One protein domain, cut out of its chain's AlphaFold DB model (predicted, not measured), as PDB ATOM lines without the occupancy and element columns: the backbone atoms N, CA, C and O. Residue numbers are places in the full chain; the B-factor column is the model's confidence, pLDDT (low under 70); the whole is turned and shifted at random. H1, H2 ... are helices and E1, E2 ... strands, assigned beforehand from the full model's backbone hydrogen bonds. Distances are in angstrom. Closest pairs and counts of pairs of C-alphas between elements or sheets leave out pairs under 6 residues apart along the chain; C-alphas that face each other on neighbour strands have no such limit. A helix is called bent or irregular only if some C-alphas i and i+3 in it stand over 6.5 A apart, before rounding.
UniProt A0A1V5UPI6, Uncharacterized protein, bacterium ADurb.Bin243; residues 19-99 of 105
ATOM      1  N   TYR A  19      32.157   3.217  62.416       96.25
ATOM      2  CA  TYR A  19      30.744   2.877  62.504       96.25
ATOM      3  C   TYR A  19      30.231   2.258  61.200       96.25
ATOM      4  O   TYR A  19      30.512   2.729  60.102       96.25
ATOM      5  N   LEU A  20      29.382   1.241  61.322       96.12
ATOM      6  CA  LEU A  20      28.545   0.757  60.226       96.12
ATOM      7  C   LEU A  20      27.089   1.108  60.480       96.12
ATOM      8  O   LEU A  20      26.672   1.325  61.615       96.12
ATOM      9  N   VAL A  21      26.305   1.165  59.408       96.25
ATOM     10  CA  VAL A  21      24.864   1.393  59.511       96.25
ATOM     11  C   VAL A  21      24.148   0.047  59.496       96.25
ATOM     12  O   VAL A  21      24.163  -0.658  58.489       96.25
ATOM     13  N   GLU A  22      23.480  -0.285  60.598       95.00
ATOM     14  CA  GLU A  22      22.567  -1.424  60.704       95.00
ATOM     15  C   GLU A  22      21.121  -0.908  60.724       95.00
ATOM     16  O   GLU A  22      20.638  -0.334  61.705       95.00
ATOM     17  N   GLY A  23      20.420  -1.057  59.595       94.56
ATOM     18  CA  GLY A  23      19.104  -0.447  59.393       94.56
ATOM     19  C   GLY A  23      19.198   1.081  59.365       94.56
ATOM     20  O   GLY A  23      19.614   1.657  58.364       94.56
ATOM     21  N   THR A  24      18.805   1.738  60.458       94.62
ATOM     22  CA  THR A  24      18.906   3.201  60.643       94.62
ATOM     23  C   THR A  24      19.862   3.605  61.767       94.62
ATOM     24  O   THR A  24      19.993   4.793  62.059       94.62
ATOM     25  N   GLN A  25      20.509   2.640  62.425       96.50
ATOM     26  CA  GLN A  25      21.366   2.881  63.582       96.50
ATOM     27  C   GLN A  25      22.839   2.804  63.188       96.50
ATOM     28  O   GLN A  25      23.244   1.903  62.457       96.50
ATOM     29  N   ALA A  26      23.641   3.741  63.698       96.88
ATOM     30  CA  ALA A  26      25.094   3.659  63.619       96.88
ATOM     31  C   ALA A  26      25.603   2.740  64.736       96.88
ATOM     32  O   ALA A  26      25.427   3.031  65.920       96.88
ATOM     33  N   VAL A  27      26.235   1.636  64.354       97.31
ATOM     34  CA  VAL A  27      26.819   0.644  65.254       97.31
ATOM     35  C   VAL A  27      28.328   0.780  65.196       97.31
ATOM     36  O   VAL A  27      28.927   0.697  64.124       97.31
ATOM     37  N   GLN A  28      28.941   1.023  66.353       96.25
ATOM     38  CA  GLN A  28      30.389   1.131  66.453       96.25
ATOM     39  C   GLN A  28      31.040  -0.211  66.121       96.25
ATOM     40  O   GLN A  28      30.648  -1.247  66.659       96.25
ATOM     41  N   ILE A  29      32.081  -0.174  65.298       95.06
ATOM     42  CA  ILE A  29      32.918  -1.326  64.983       95.06
ATOM     43  C   ILE A  29      34.378  -1.032  65.313       95.06
ATOM     44  O   ILE A  29      34.804   0.116  65.432       95.06
ATOM     45  N   THR A  30      35.156  -2.095  65.478       92.75
ATOM     46  CA  THR A  30      36.614  -2.012  65.564       92.75
ATOM     47  C   THR A  30      37.197  -2.766  64.385       92.75
ATOM     48  O   THR A  30      36.904  -3.943  64.185       92.75
ATOM     49  N   ILE A  31      38.015  -2.065  63.611       90.31
ATOM     50  CA  ILE A  31      38.815  -2.615  62.523       90.31
ATOM     51  C   ILE A  31      40.284  -2.438  62.860       90.31
ATOM     52  O   ILE A  31      40.666  -1.446  63.473       90.31
ATOM     53  N   ASP A  32      41.094  -3.401  62.438       92.06
ATOM     54  CA  ASP A  32      42.544  -3.301  62.487       92.06
ATOM     55  C   ASP A  32      43.036  -2.499  61.267       92.06
ATOM     56  O   ASP A  32      42.937  -3.002  60.144       92.06
ATOM     57  N   PRO A  33      43.564  -1.267  61.433       91.56
ATOM     58  CA  PRO A  33      44.043  -0.470  60.304       91.56
ATOM     59  C   PRO A  33      45.227  -1.117  59.572       91.56
ATOM     60  O   PRO A  33      45.472  -0.801  58.404       91.56
ATOM     61  N   SER A  34      45.955  -2.031  60.224       91.81
ATOM     62  CA  SER A  34      47.139  -2.683  59.661       91.81
ATOM     63  C   SER A  34      46.824  -3.530  58.425       91.81
ATOM     64  O   SER A  34      47.706  -3.703  57.581       91.81
ATOM     65  N   VAL A  35      45.566  -3.962  58.239       92.19
ATOM     66  CA  VAL A  35      45.145  -4.736  57.056       92.19
ATOM     67  C   VAL A  35      45.348  -3.968  55.750       92.19
ATOM     68  O   VAL A  35      45.580  -4.579  54.711       92.19
ATOM     69  N   ALA A  36      45.280  -2.632  55.792       92.88
ATOM     70  CA  ALA A  36      45.516  -1.787  54.626       92.88
ATOM     71  C   ALA A  36      47.014  -1.583  54.340       92.88
ATOM     72  O   ALA A  36      47.380  -1.177  53.236       92.88
ATOM     73  N   TRP A  37      47.886  -1.861  55.318       91.56
ATOM     74  CA  TRP A  37      49.335  -1.671  55.240       91.56
ATOM     75  C   TRP A  37      49.704  -0.323  54.584       91.56
ATOM     76  O   TRP A  37      49.057   0.697  54.827       91.56
ATOM     77  N   ALA A  38      50.723  -0.292  53.724       90.94
ATOM     78  CA  ALA A  38      51.171   0.915  53.040       90.94
ATOM     79  C   ALA A  38      50.108   1.560  52.124       90.94
ATOM     80  O   ALA A  38      50.282   2.714  51.745       90.94
ATOM     81  N   ALA A  39      49.020   0.859  51.782       91.56
ATOM     82  CA  ALA A  39      47.958   1.402  50.938       91.56
ATOM     83  C   ALA A  39      46.961   2.291  51.706       91.56
ATOM     84  O   ALA A  39      46.218   3.041  51.077       91.56
ATOM     85  N   GLY A  40      46.912   2.224  53.045       92.31
ATOM     86  CA  GLY A  40      45.904   2.993  53.784       92.31
ATOM     87  C   GLY A  40      45.915   2.922  55.310       92.31
ATOM     88  O   GLY A  40      44.941   3.358  55.914       92.31
ATOM     89  N   SER A  41      46.960   2.400  55.960       92.56
ATOM     90  CA  SER A  41      46.974   2.267  57.428       92.56
ATOM     91  C   SER A  41      47.346   3.546  58.187       92.56
ATOM     92  O   SER A  41      47.342   3.554  59.416       92.56
ATOM     93  N   ILE A  42      47.690   4.640  57.500       92.19
ATOM     94  CA  ILE A  42      48.072   5.897  58.160       92.19
ATOM     95  C   ILE A  42      46.855   6.502  58.873       92.19
ATOM     96  O   ILE A  42      45.870   6.861  58.231       92.19
ATOM     97  N   VAL A  43      46.965   6.711  60.191       91.75
ATOM     98  CA  VAL A  43      45.952   7.405  60.997       91.75
ATOM     99  C   VAL A  43      46.421   8.829  61.294       91.75
ATOM    100  O   VAL A  43      47.510   9.080  61.813       91.75
ATOM    101  N   SER A  44      45.595   9.808  60.940       91.94
ATOM    102  CA  SER A  44      45.945  11.227  61.021       91.94
ATOM    103  C   SER A  44      44.759  12.062  61.504       91.94
ATOM    104  O   SER A  44      43.656  11.568  61.714       91.94
ATOM    105  N   ASN A  45      44.995  13.358  61.677       92.00
ATOM    106  CA  ASN A  45      43.978  14.363  61.964       92.00
ATOM    107  C   ASN A  45      44.044  15.487  60.916       92.00
ATOM    108  O   ASN A  45      45.011  15.611  60.164       92.00
ATOM    109  N   ILE A  46      43.036  16.362  60.909       93.31
ATOM    110  CA  ILE A  46      42.926  17.463  59.936       93.31
ATOM    111  C   ILE A  46      44.143  18.406  59.976       93.31
ATOM    112  O   ILE A  46      44.572  18.904  58.936       93.31
ATOM    113  N   SER A  47      44.724  18.650  61.155       94.75
ATOM    114  CA  SER A  47      45.890  19.534  61.302       94.75
ATOM    115  C   SER A  47      47.129  18.957  60.617       94.75
ATOM    116  O   SER A  47      47.838  19.664  59.898       94.75
ATOM    117  N   ASP A  48      47.371  17.660  60.790       93.44
ATOM    118  CA  ASP A  48      48.500  16.967  60.179       93.44
ATOM    119  C   ASP A  48      48.284  16.774  58.664       93.44
ATOM    120  O   ASP A  48      49.192  17.065  57.880       93.44
ATOM    121  N   THR A  49      47.060  16.461  58.221       92.06
ATOM    122  CA  THR A  49      46.697  16.441  56.791       92.06
ATOM    123  C   THR A  49      46.891  17.809  56.130       92.06
ATOM    124  O   THR A  49      47.414  17.893  55.019       92.06
ATOM    125  N   LYS A  50      46.566  18.914  56.814       94.44
ATOM    126  CA  LYS A  50      46.803  20.274  56.303       94.44
ATOM    127  C   LYS A  50      48.290  20.566  56.084       94.44
ATOM    128  O   LYS A  50      48.641  21.206  55.094       94.44
ATOM    129  N   LYS A  51      49.173  20.106  56.978       95.19
ATOM    130  CA  LYS A  51      50.629  20.260  56.802       95.19
ATOM    131  C   LYS A  51      51.117  19.497  55.575       95.19
ATOM    132  O   LYS A  51      51.889  20.052  54.795       95.19
ATOM    133  N   TRP A  52      50.641  18.263  55.390       92.56
ATOM    134  CA  TRP A  52      50.946  17.473  54.197       92.56
ATOM    135  C   TRP A  52      50.471  18.179  52.920       92.56
ATOM    136  O   TRP A  52      51.265  18.344  51.999       92.56
ATOM    137  N   LEU A  53      49.238  18.701  52.899       92.56
ATOM    138  CA  LEU A  53      48.698  19.453  51.758       92.56
ATOM    139  C   LEU A  53      49.521  20.707  51.428       92.56
ATOM    140  O   LEU A  53      49.806  20.964  50.260       92.56
ATOM    141  N   GLU A  54      49.943  21.484  52.429       94.69
ATOM    142  CA  GLU A  54      50.815  22.645  52.200       94.69
ATOM    143  C   GLU A  54      52.170  22.237  51.617       94.69
ATOM    144  O   GLU A  54      52.658  22.878  50.684       94.69
ATOM    145  N   ALA A  55      52.772  21.165  52.133       93.94
ATOM    146  CA  ALA A  55      54.053  20.669  51.645       93.94
ATOM    147  C   ALA A  55      53.942  20.091  50.222       93.94
ATOM    148  O   ALA A  55      54.805  20.354  49.381       93.94
ATOM    149  N   LEU A  56      52.852  19.378  49.921       91.44
ATOM    150  CA  LEU A  56      52.528  18.869  48.588       91.44
ATOM    151  C   LEU A  56      52.325  20.014  47.588       91.44
ATOM    152  O   LEU A  56      52.916  20.012  46.506       91.44
ATOM    153  N   ARG A  57      51.530  21.024  47.963       90.44
ATOM    154  CA  ARG A  57      51.269  22.212  47.136       90.44
ATOM    155  C   ARG A  57      52.557  22.969  46.826       90.44
ATOM    156  O   ARG A  57      52.748  23.406  45.694       90.44
ATOM    157  N   ARG A  58      53.435  23.126  47.820       93.94
ATOM    158  CA  ARG A  58      54.726  23.819  47.676       93.94
ATOM    159  C   ARG A  58      55.800  22.967  46.995       93.94
ATOM    160  O   ARG A  58      56.816  23.522  46.595       93.94
ATOM    161  N   GLY A  59      55.593  21.656  46.862       93.25
ATOM    162  CA  GLY A  59      56.580  20.740  46.287       93.25
ATOM    163  C   GLY A  59      57.816  20.550  47.169       93.25
ATOM    164  O   GLY A  59      58.908  20.370  46.648       93.25
ATOM    165  N   THR A  60      57.668  20.626  48.495       95.31
ATOM    166  CA  THR A  60      58.796  20.589  49.449       95.31
ATOM    167  C   THR A  60      59.014  19.222  50.097       95.31
ATOM    168  O   THR A  60      59.872  19.098  50.963       95.31
ATOM    169  N   LEU A  61      58.220  18.210  49.730       91.69
ATOM    170  CA  LEU A  61      58.308  16.854  50.295       91.69
ATOM    171  C   LEU A  61      59.401  16.000  49.641       91.69
ATOM    172  O   LEU A  61      59.979  15.136  50.290       91.69
ATOM    173  N   ILE A  62      59.660  16.229  48.355       95.00
ATOM    174  CA  ILE A  62      60.542  15.427  47.503       95.00
ATOM    175  C   ILE A  62      61.313  16.349  46.554       95.00
ATOM    176  O   ILE A  62      60.972  17.524  46.410       95.00
ATOM    177  N   SER A  63      62.364  15.837  45.911       96.69
ATOM    178  CA  SER A  63      63.133  16.632  44.949       96.69
ATOM    179  C   SER A  63      62.267  17.065  43.752       96.69
ATOM    180  O   SER A  63      61.293  16.384  43.416       96.69
ATOM    181  N   PRO A  64      62.638  18.143  43.037       95.50
ATOM    182  CA  PRO A  64      61.913  18.560  41.836       95.50
ATOM    183  C   PRO A  64      61.800  17.463  40.769       95.50
ATOM    184  O   PRO A  64      60.766  17.359  40.112       95.50
ATOM    185  N   SER A  65      62.826  16.614  40.616       97.00
ATOM    186  CA  SER A  65      62.787  15.490  39.673       97.00
ATOM    187  C   SER A  65      61.785  14.416  40.097       97.00
ATOM    188  O   SER A  65      61.007  13.958  39.268       97.00
ATOM    189  N   MET A  66      61.727  14.064  41.383       96.62
ATOM    190  CA  MET A  66      60.728  13.117  41.890       96.62
ATOM    191  C   MET A  66      59.310  13.685  41.831       96.62
ATOM    192  O   MET A  66      58.373  12.946  41.553       96.62
ATOM    193  N   LEU A  67      59.135  14.992  42.051       94.56
ATOM    194  CA  LEU A  67      57.835  15.645  41.899       94.56
ATOM    195  C   LEU A  67      57.345  15.601  40.449       94.56
ATOM    196  O   LEU A  67      56.154  15.409  40.214       94.56
ATOM    197  N   ALA A  68      58.254  15.754  39.482       94.38
ATOM    198  CA  ALA A  68      57.930  15.587  38.071       94.38
ATOM    199  C   ALA A  68      57.486  14.148  37.766       94.38
ATOM    200  O   ALA A  68      56.486  13.973  37.077       94.38
ATOM    201  N   GLU A  69      58.160  13.138  38.328       96.25
ATOM    202  CA  GLU A  69      57.740  11.733  38.222       96.25
ATOM    203  C   GLU A  69      56.375  11.481  38.881       96.25
ATOM    204  O   GLU A  69      55.505  10.876  38.262       96.25
ATOM    205  N   GLN A  70      56.140  12.004  40.091       94.62
ATOM    206  CA  GLN A  70      54.861  11.870  40.805       94.62
ATOM    207  C   GLN A  70      53.679  12.412  39.991       94.62
ATOM    208  O   GLN A  70      52.565  11.900  40.079       94.62
ATOM    209  N   ARG A  71      53.939  13.446  39.186       92.56
ATOM    210  CA  ARG A  71      52.955  14.160  38.369       92.56
ATOM    211  C   ARG A  71      52.999  13.762  36.893       92.56
ATOM    212  O   ARG A  71      52.521  14.512  36.043       92.56
ATOM    213  N   LYS A  72      53.557  12.595  36.561       93.75
ATOM    214  CA  LYS A  72      53.338  11.977  35.250       93.75
ATOM    215  C   LYS A  72      51.936  11.389  35.219       93.75
ATOM    216  O   LYS A  72      51.689  10.307  35.741       93.75
ATOM    217  N   TRP A  73      51.022  12.149  34.636       91.31
ATOM    218  CA  TRP A  73      49.607  11.816  34.593       91.31
ATOM    219  C   TRP A  73      49.311  10.771  33.515       91.31
ATOM    220  O   TRP A  73      49.621  10.975  32.341       91.31
ATOM    221  N   GLY A  74      48.689   9.668  33.923       88.06
ATOM    222  CA  GLY A  74      48.076   8.678  33.048       88.06
ATOM    223  C   GLY A  74      46.553   8.800  33.042       88.06
ATOM    224  O   GLY A  74      45.941   9.282  34.000       88.06
ATOM    225  N   SER A  75      45.938   8.348  31.952       82.81
ATOM    226  CA  SER A  75      44.485   8.203  31.865       82.81
ATOM    227  C   SER A  75      44.010   7.102  32.812       82.81
ATOM    228  O   SER A  75      44.644   6.053  32.912       82.81
ATOM    229  N   MET A  76      42.879   7.310  33.481       76.12
ATOM    230  CA  MET A  76      42.237   6.247  34.255       76.12
ATOM    231  C   MET A  76      41.362   5.391  33.335       76.12
ATOM    232  O   MET A  76      40.540   5.920  32.589       76.12
ATOM    233  N   GLU A  77      41.509   4.065  33.393       66.88
ATOM    234  CA  GLU A  77      40.764   3.136  32.523       66.88
ATOM    235  C   GLU A  77      39.282   2.972  32.916       66.88
ATOM    236  O   GLU A  77      38.479   2.449  32.148       66.88
ATOM    237  N   THR A  78      38.878   3.450  34.093       62.25
ATOM    238  CA  THR A  78      37.572   3.167  34.717       62.25
ATOM    239  C   THR A  78      36.413   4.054  34.236       62.25
ATOM    240  O   THR A  78      35.427   4.234  34.947       62.25
ATOM    241  N   GLY A  79      36.494   4.604  33.020       57.38
ATOM    242  CA  GLY A  79      35.396   5.351  32.386       57.38
ATOM    243  C   GLY A  79      35.251   6.817  32.812       57.38
ATOM    244  O   GLY A  79      34.392   7.515  32.279       57.38
ATOM    245  N   ASN A  80      36.103   7.313  33.714       64.19
ATOM    246  CA  ASN A  80      36.231   8.740  34.011       64.19
ATOM    247  C   ASN A  80      37.478   9.303  33.314       64.19
ATOM    248  O   ASN A  80      38.564   9.345  33.893       64.19
ATOM    249  N   THR A  81      37.311   9.725  32.060       65.06
ATOM    250  CA  THR A  81      38.386  10.308  31.237       65.06
ATOM    251  C   THR A  81      38.738  11.743  31.622       65.06
ATOM    252  O   THR A  81      39.695  12.301  31.096       65.06
ATOM    253  N   GLU A  82      37.944  12.363  32.493       77.25
ATOM    254  CA  GLU A  82      38.111  13.751  32.928       77.25
ATOM    255  C   GLU A  82      39.145  13.896  34.050       77.25
ATOM    256  O   GLU A  82      39.682  14.981  34.274       77.25
ATOM    257  N   ASN A  83      39.456  12.796  34.730       87.38
ATOM    258  CA  ASN A  83      40.452  12.747  35.783       87.38
ATOM    259  C   ASN A  83      41.718  12.040  35.282       87.38
ATOM    260  O   ASN A  83      41.672  11.140  34.440       87.38
ATOM    261  N   SER A  84      42.864  12.413  35.840       90.25
ATOM    262  CA  SER A  84      44.138  11.749  35.569       90.25
ATOM    263  C   SER A  84      44.794  11.281  36.857       90.25
ATOM    264  O   SER A  84      44.617  11.897  37.910       90.25
ATOM    265  N   TYR A  85      45.561  10.198  36.764       91.69
ATOM    266  CA  TYR A  85      46.197   9.544  37.902       91.69
ATOM    267  C   TYR A  85      47.720   9.573  37.744       91.69
ATOM    268  O   TYR A  85      48.244   9.244  36.681       91.69
ATOM    269  N   GLY A  86      48.428  10.019  38.778       92.81
ATOM    270  CA  GLY A  86      49.890  10.008  38.886       92.81
ATOM    271  C   GLY A  86      50.344   9.006  39.947       92.81
ATOM    272  O   GLY A  86      49.628   8.063  40.258       92.81
ATOM    273  N   PHE A  87      51.502   9.200  40.572       93.25
ATOM    274  CA  PHE A  87      51.843   8.378  41.738       93.25
ATOM    275  C   PHE A  87      51.091   8.872  42.979       93.25
ATOM    276  O   PHE A  87      51.482   9.871  43.587       93.25
ATOM    277  N   ASP A  88      50.019   8.149  43.325       89.81
ATOM    278  CA  ASP A  88      49.156   8.366  44.502       89.81
ATOM    279  C   ASP A  88      48.417   9.720  44.511       89.81
ATOM    280  O   ASP A  88      47.991  10.236  45.541       89.81
ATOM    281  N   LEU A  89      48.260  10.333  43.335       92.62
ATOM    282  CA  LEU A  89      47.554  11.598  43.161       92.62
ATOM    283  C   LEU A  89      46.571  11.495  42.006       92.62
ATOM    284  O   LEU A  89      46.918  11.063  40.910       92.62
ATOM    285  N   ILE A  90      45.366  11.983  42.248       91.44
ATOM    286  CA  ILE A  90      44.339  12.237  41.252       91.44
ATOM    287  C   ILE A  90      44.309  13.740  41.008       91.44
ATOM    288  O   ILE A  90      44.286  14.530  41.955       91.44
ATOM    289  N   VAL A  91      44.274  14.133  39.740       90.94
ATOM    290  CA  VAL A  91      43.880  15.482  39.327       90.94
ATOM    291  C   VAL A  91      42.534  15.380  38.637       90.94
ATOM    292  O   VAL A  91      42.375  14.596  37.702       90.94
ATOM    293  N   SER A  92      41.561  16.152  39.114       88.81
ATOM    294  CA  SER A  92      40.242  16.215  38.493       88.81
ATOM    295  C   SER A  92      40.195  17.192  37.321       88.81
ATOM    296  O   SER A  92      41.043  18.080  37.216       88.81
ATOM    297  N   ALA A  93      39.156  17.107  36.483       82.06
ATOM    298  CA  ALA A  93      38.922  18.093  35.419       82.06
ATOM    299  C   ALA A  93      38.825  19.536  35.940       82.06
ATOM    300  O   ALA A  93      39.256  20.472  35.272       82.06
ATOM    301  N   SER A  94      38.321  19.729  37.164       84.19
ATOM    302  CA  SER A  94      38.287  21.036  37.836       84.19
ATOM    303  C   SER A  94      39.621  21.431  38.487       84.19
ATOM    304  O   SER A  94      39.662  22.376  39.269       84.19
ATOM    305  N   GLN A  95      40.706  20.717  38.180       85.88
ATOM    306  CA  GLN A  95      42.069  20.962  38.659       85.88
ATOM    307  C   GLN A  95      42.250  20.832  40.178       85.88
ATOM    308  O   GLN A  95      43.222  21.343  40.740       85.88
ATOM    309  N   PHE A  96      41.359  20.105  40.856       89.38
ATOM    310  CA  PHE A  96      41.609  19.698  42.235       89.38
ATOM    311  C   PHE A  96      42.563  18.509  42.249       89.38
ATOM    312  O   PHE A  96      42.381  17.558  41.494       89.38
ATOM    313  N   MET A  97      43.570  18.571  43.117       90.38
ATOM    314  CA  MET A  97      44.585  17.535  43.273       90.38
ATOM    315  C   MET A  97      44.498  16.919  44.669       90.38
ATOM    316  O   MET A  97      44.457  17.647  45.661       90.38
ATOM    317  N   GLY A  98      44.512  15.594  44.749       90.38
ATOM    318  CA  GLY A  98      44.498  14.854  46.011       90.38
ATOM    319  C   GLY A  98      44.243  13.369  45.785       90.38
ATOM    320  O   GLY A  98      44.462  12.870  44.689       90.38
ATOM    321  N   HIS A  99      43.756  12.669  46.804       91.50
ATOM    322  CA  HIS A  99      43.322  11.279  46.686       91.50
ATOM    323  C   HIS A  99      42.170  11.024  47.664       91.50
ATOM    324  O   HIS A  99      42.164  11.564  48.770       91.50
TER     325      HIS A  99
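Overview. This is residues 19 to 99 of the 105 residues of an uncharacterized protein of bacterium ADurb.Bin243 (UniProt A0A1V5UPI6). The printed part is a loose, open arch: a small two-stranded hairpin, E1 and E2, at one end, the three helices H1, H2 and H3 strung one after another without touching, and a long stretch, residues 71 to 99, that folds back from H3 toward the middle. That stretch holds no named element, but short pairings of strand kind tie it to itself, while residues 21 to 26 at the turn of the hairpin stick out. The 81 printed residues hold two named strands and three named helices in the order E1, E2, H1, H2, H3; the sheet has the order E1 - E2 and is antiparallel. The class is mixed, helices and strands, with under half of the residues in named elements. The whole is loose, with a radius of gyration of the C-alphas of 16.6 A and spans of 47 by 32 by 23 A.

Arrangement. The sheet is a hairpin of E1, residues 19 to 22, and E2, residues 25 to 29, antiparallel with 137 degrees between their directions. The C-alphas of Tyr 19 and Gln 28 face each other at 4.3 A. N 20 and O 27 are within hydrogen-bond range at 2.9 A, and N 27 and O 20 at 2.8 A. A tight link of 3 residues joins E2 to H1, residues 33 to 39. H1 is irregular: C-alphas 35 and 38 are 9.2 A apart. H2, residues 46 to 58, is apart from H1 and from both strands. Residues 44 to 51, of which 46 to 51 belong to H2, stand free. H3, residues 64 to 70, is apart from H1, H2, E1 and E2. In H2 and H3 every O i to N i+4 pair is within hydrogen-bond range; in H1 0 of 3 are, beside 3 of 4 O i to N i+3 pairs. Beyond H3, residues 74 to 75 pair antiparallel with 84 to 85, these with 90 to 91, and these with 97 to 98.

Along the chain. E1 begins at C-alpha 19, (30.744, 2.877, 62.504), and is 9.4 A long; E2 is 12.4 A long. H1 measures 10.3 A from first to last C-alpha. H2, the longest helix, runs 18.2 A from C-alpha 46 at (42.926, 17.463, 59.936). H3 is 9.8 A long and ends at C-alpha 70, (54.861, 11.870, 40.805).

Size, cuts and confidence. The C-alphas of Gly 23 and Ser 65, the two farthest apart, are 50.5 A from each other. The printed part has no cut. No link between named elements is long. The mean pLDDT of the printed part is 90.4, and residues 77 to 81 are under 70.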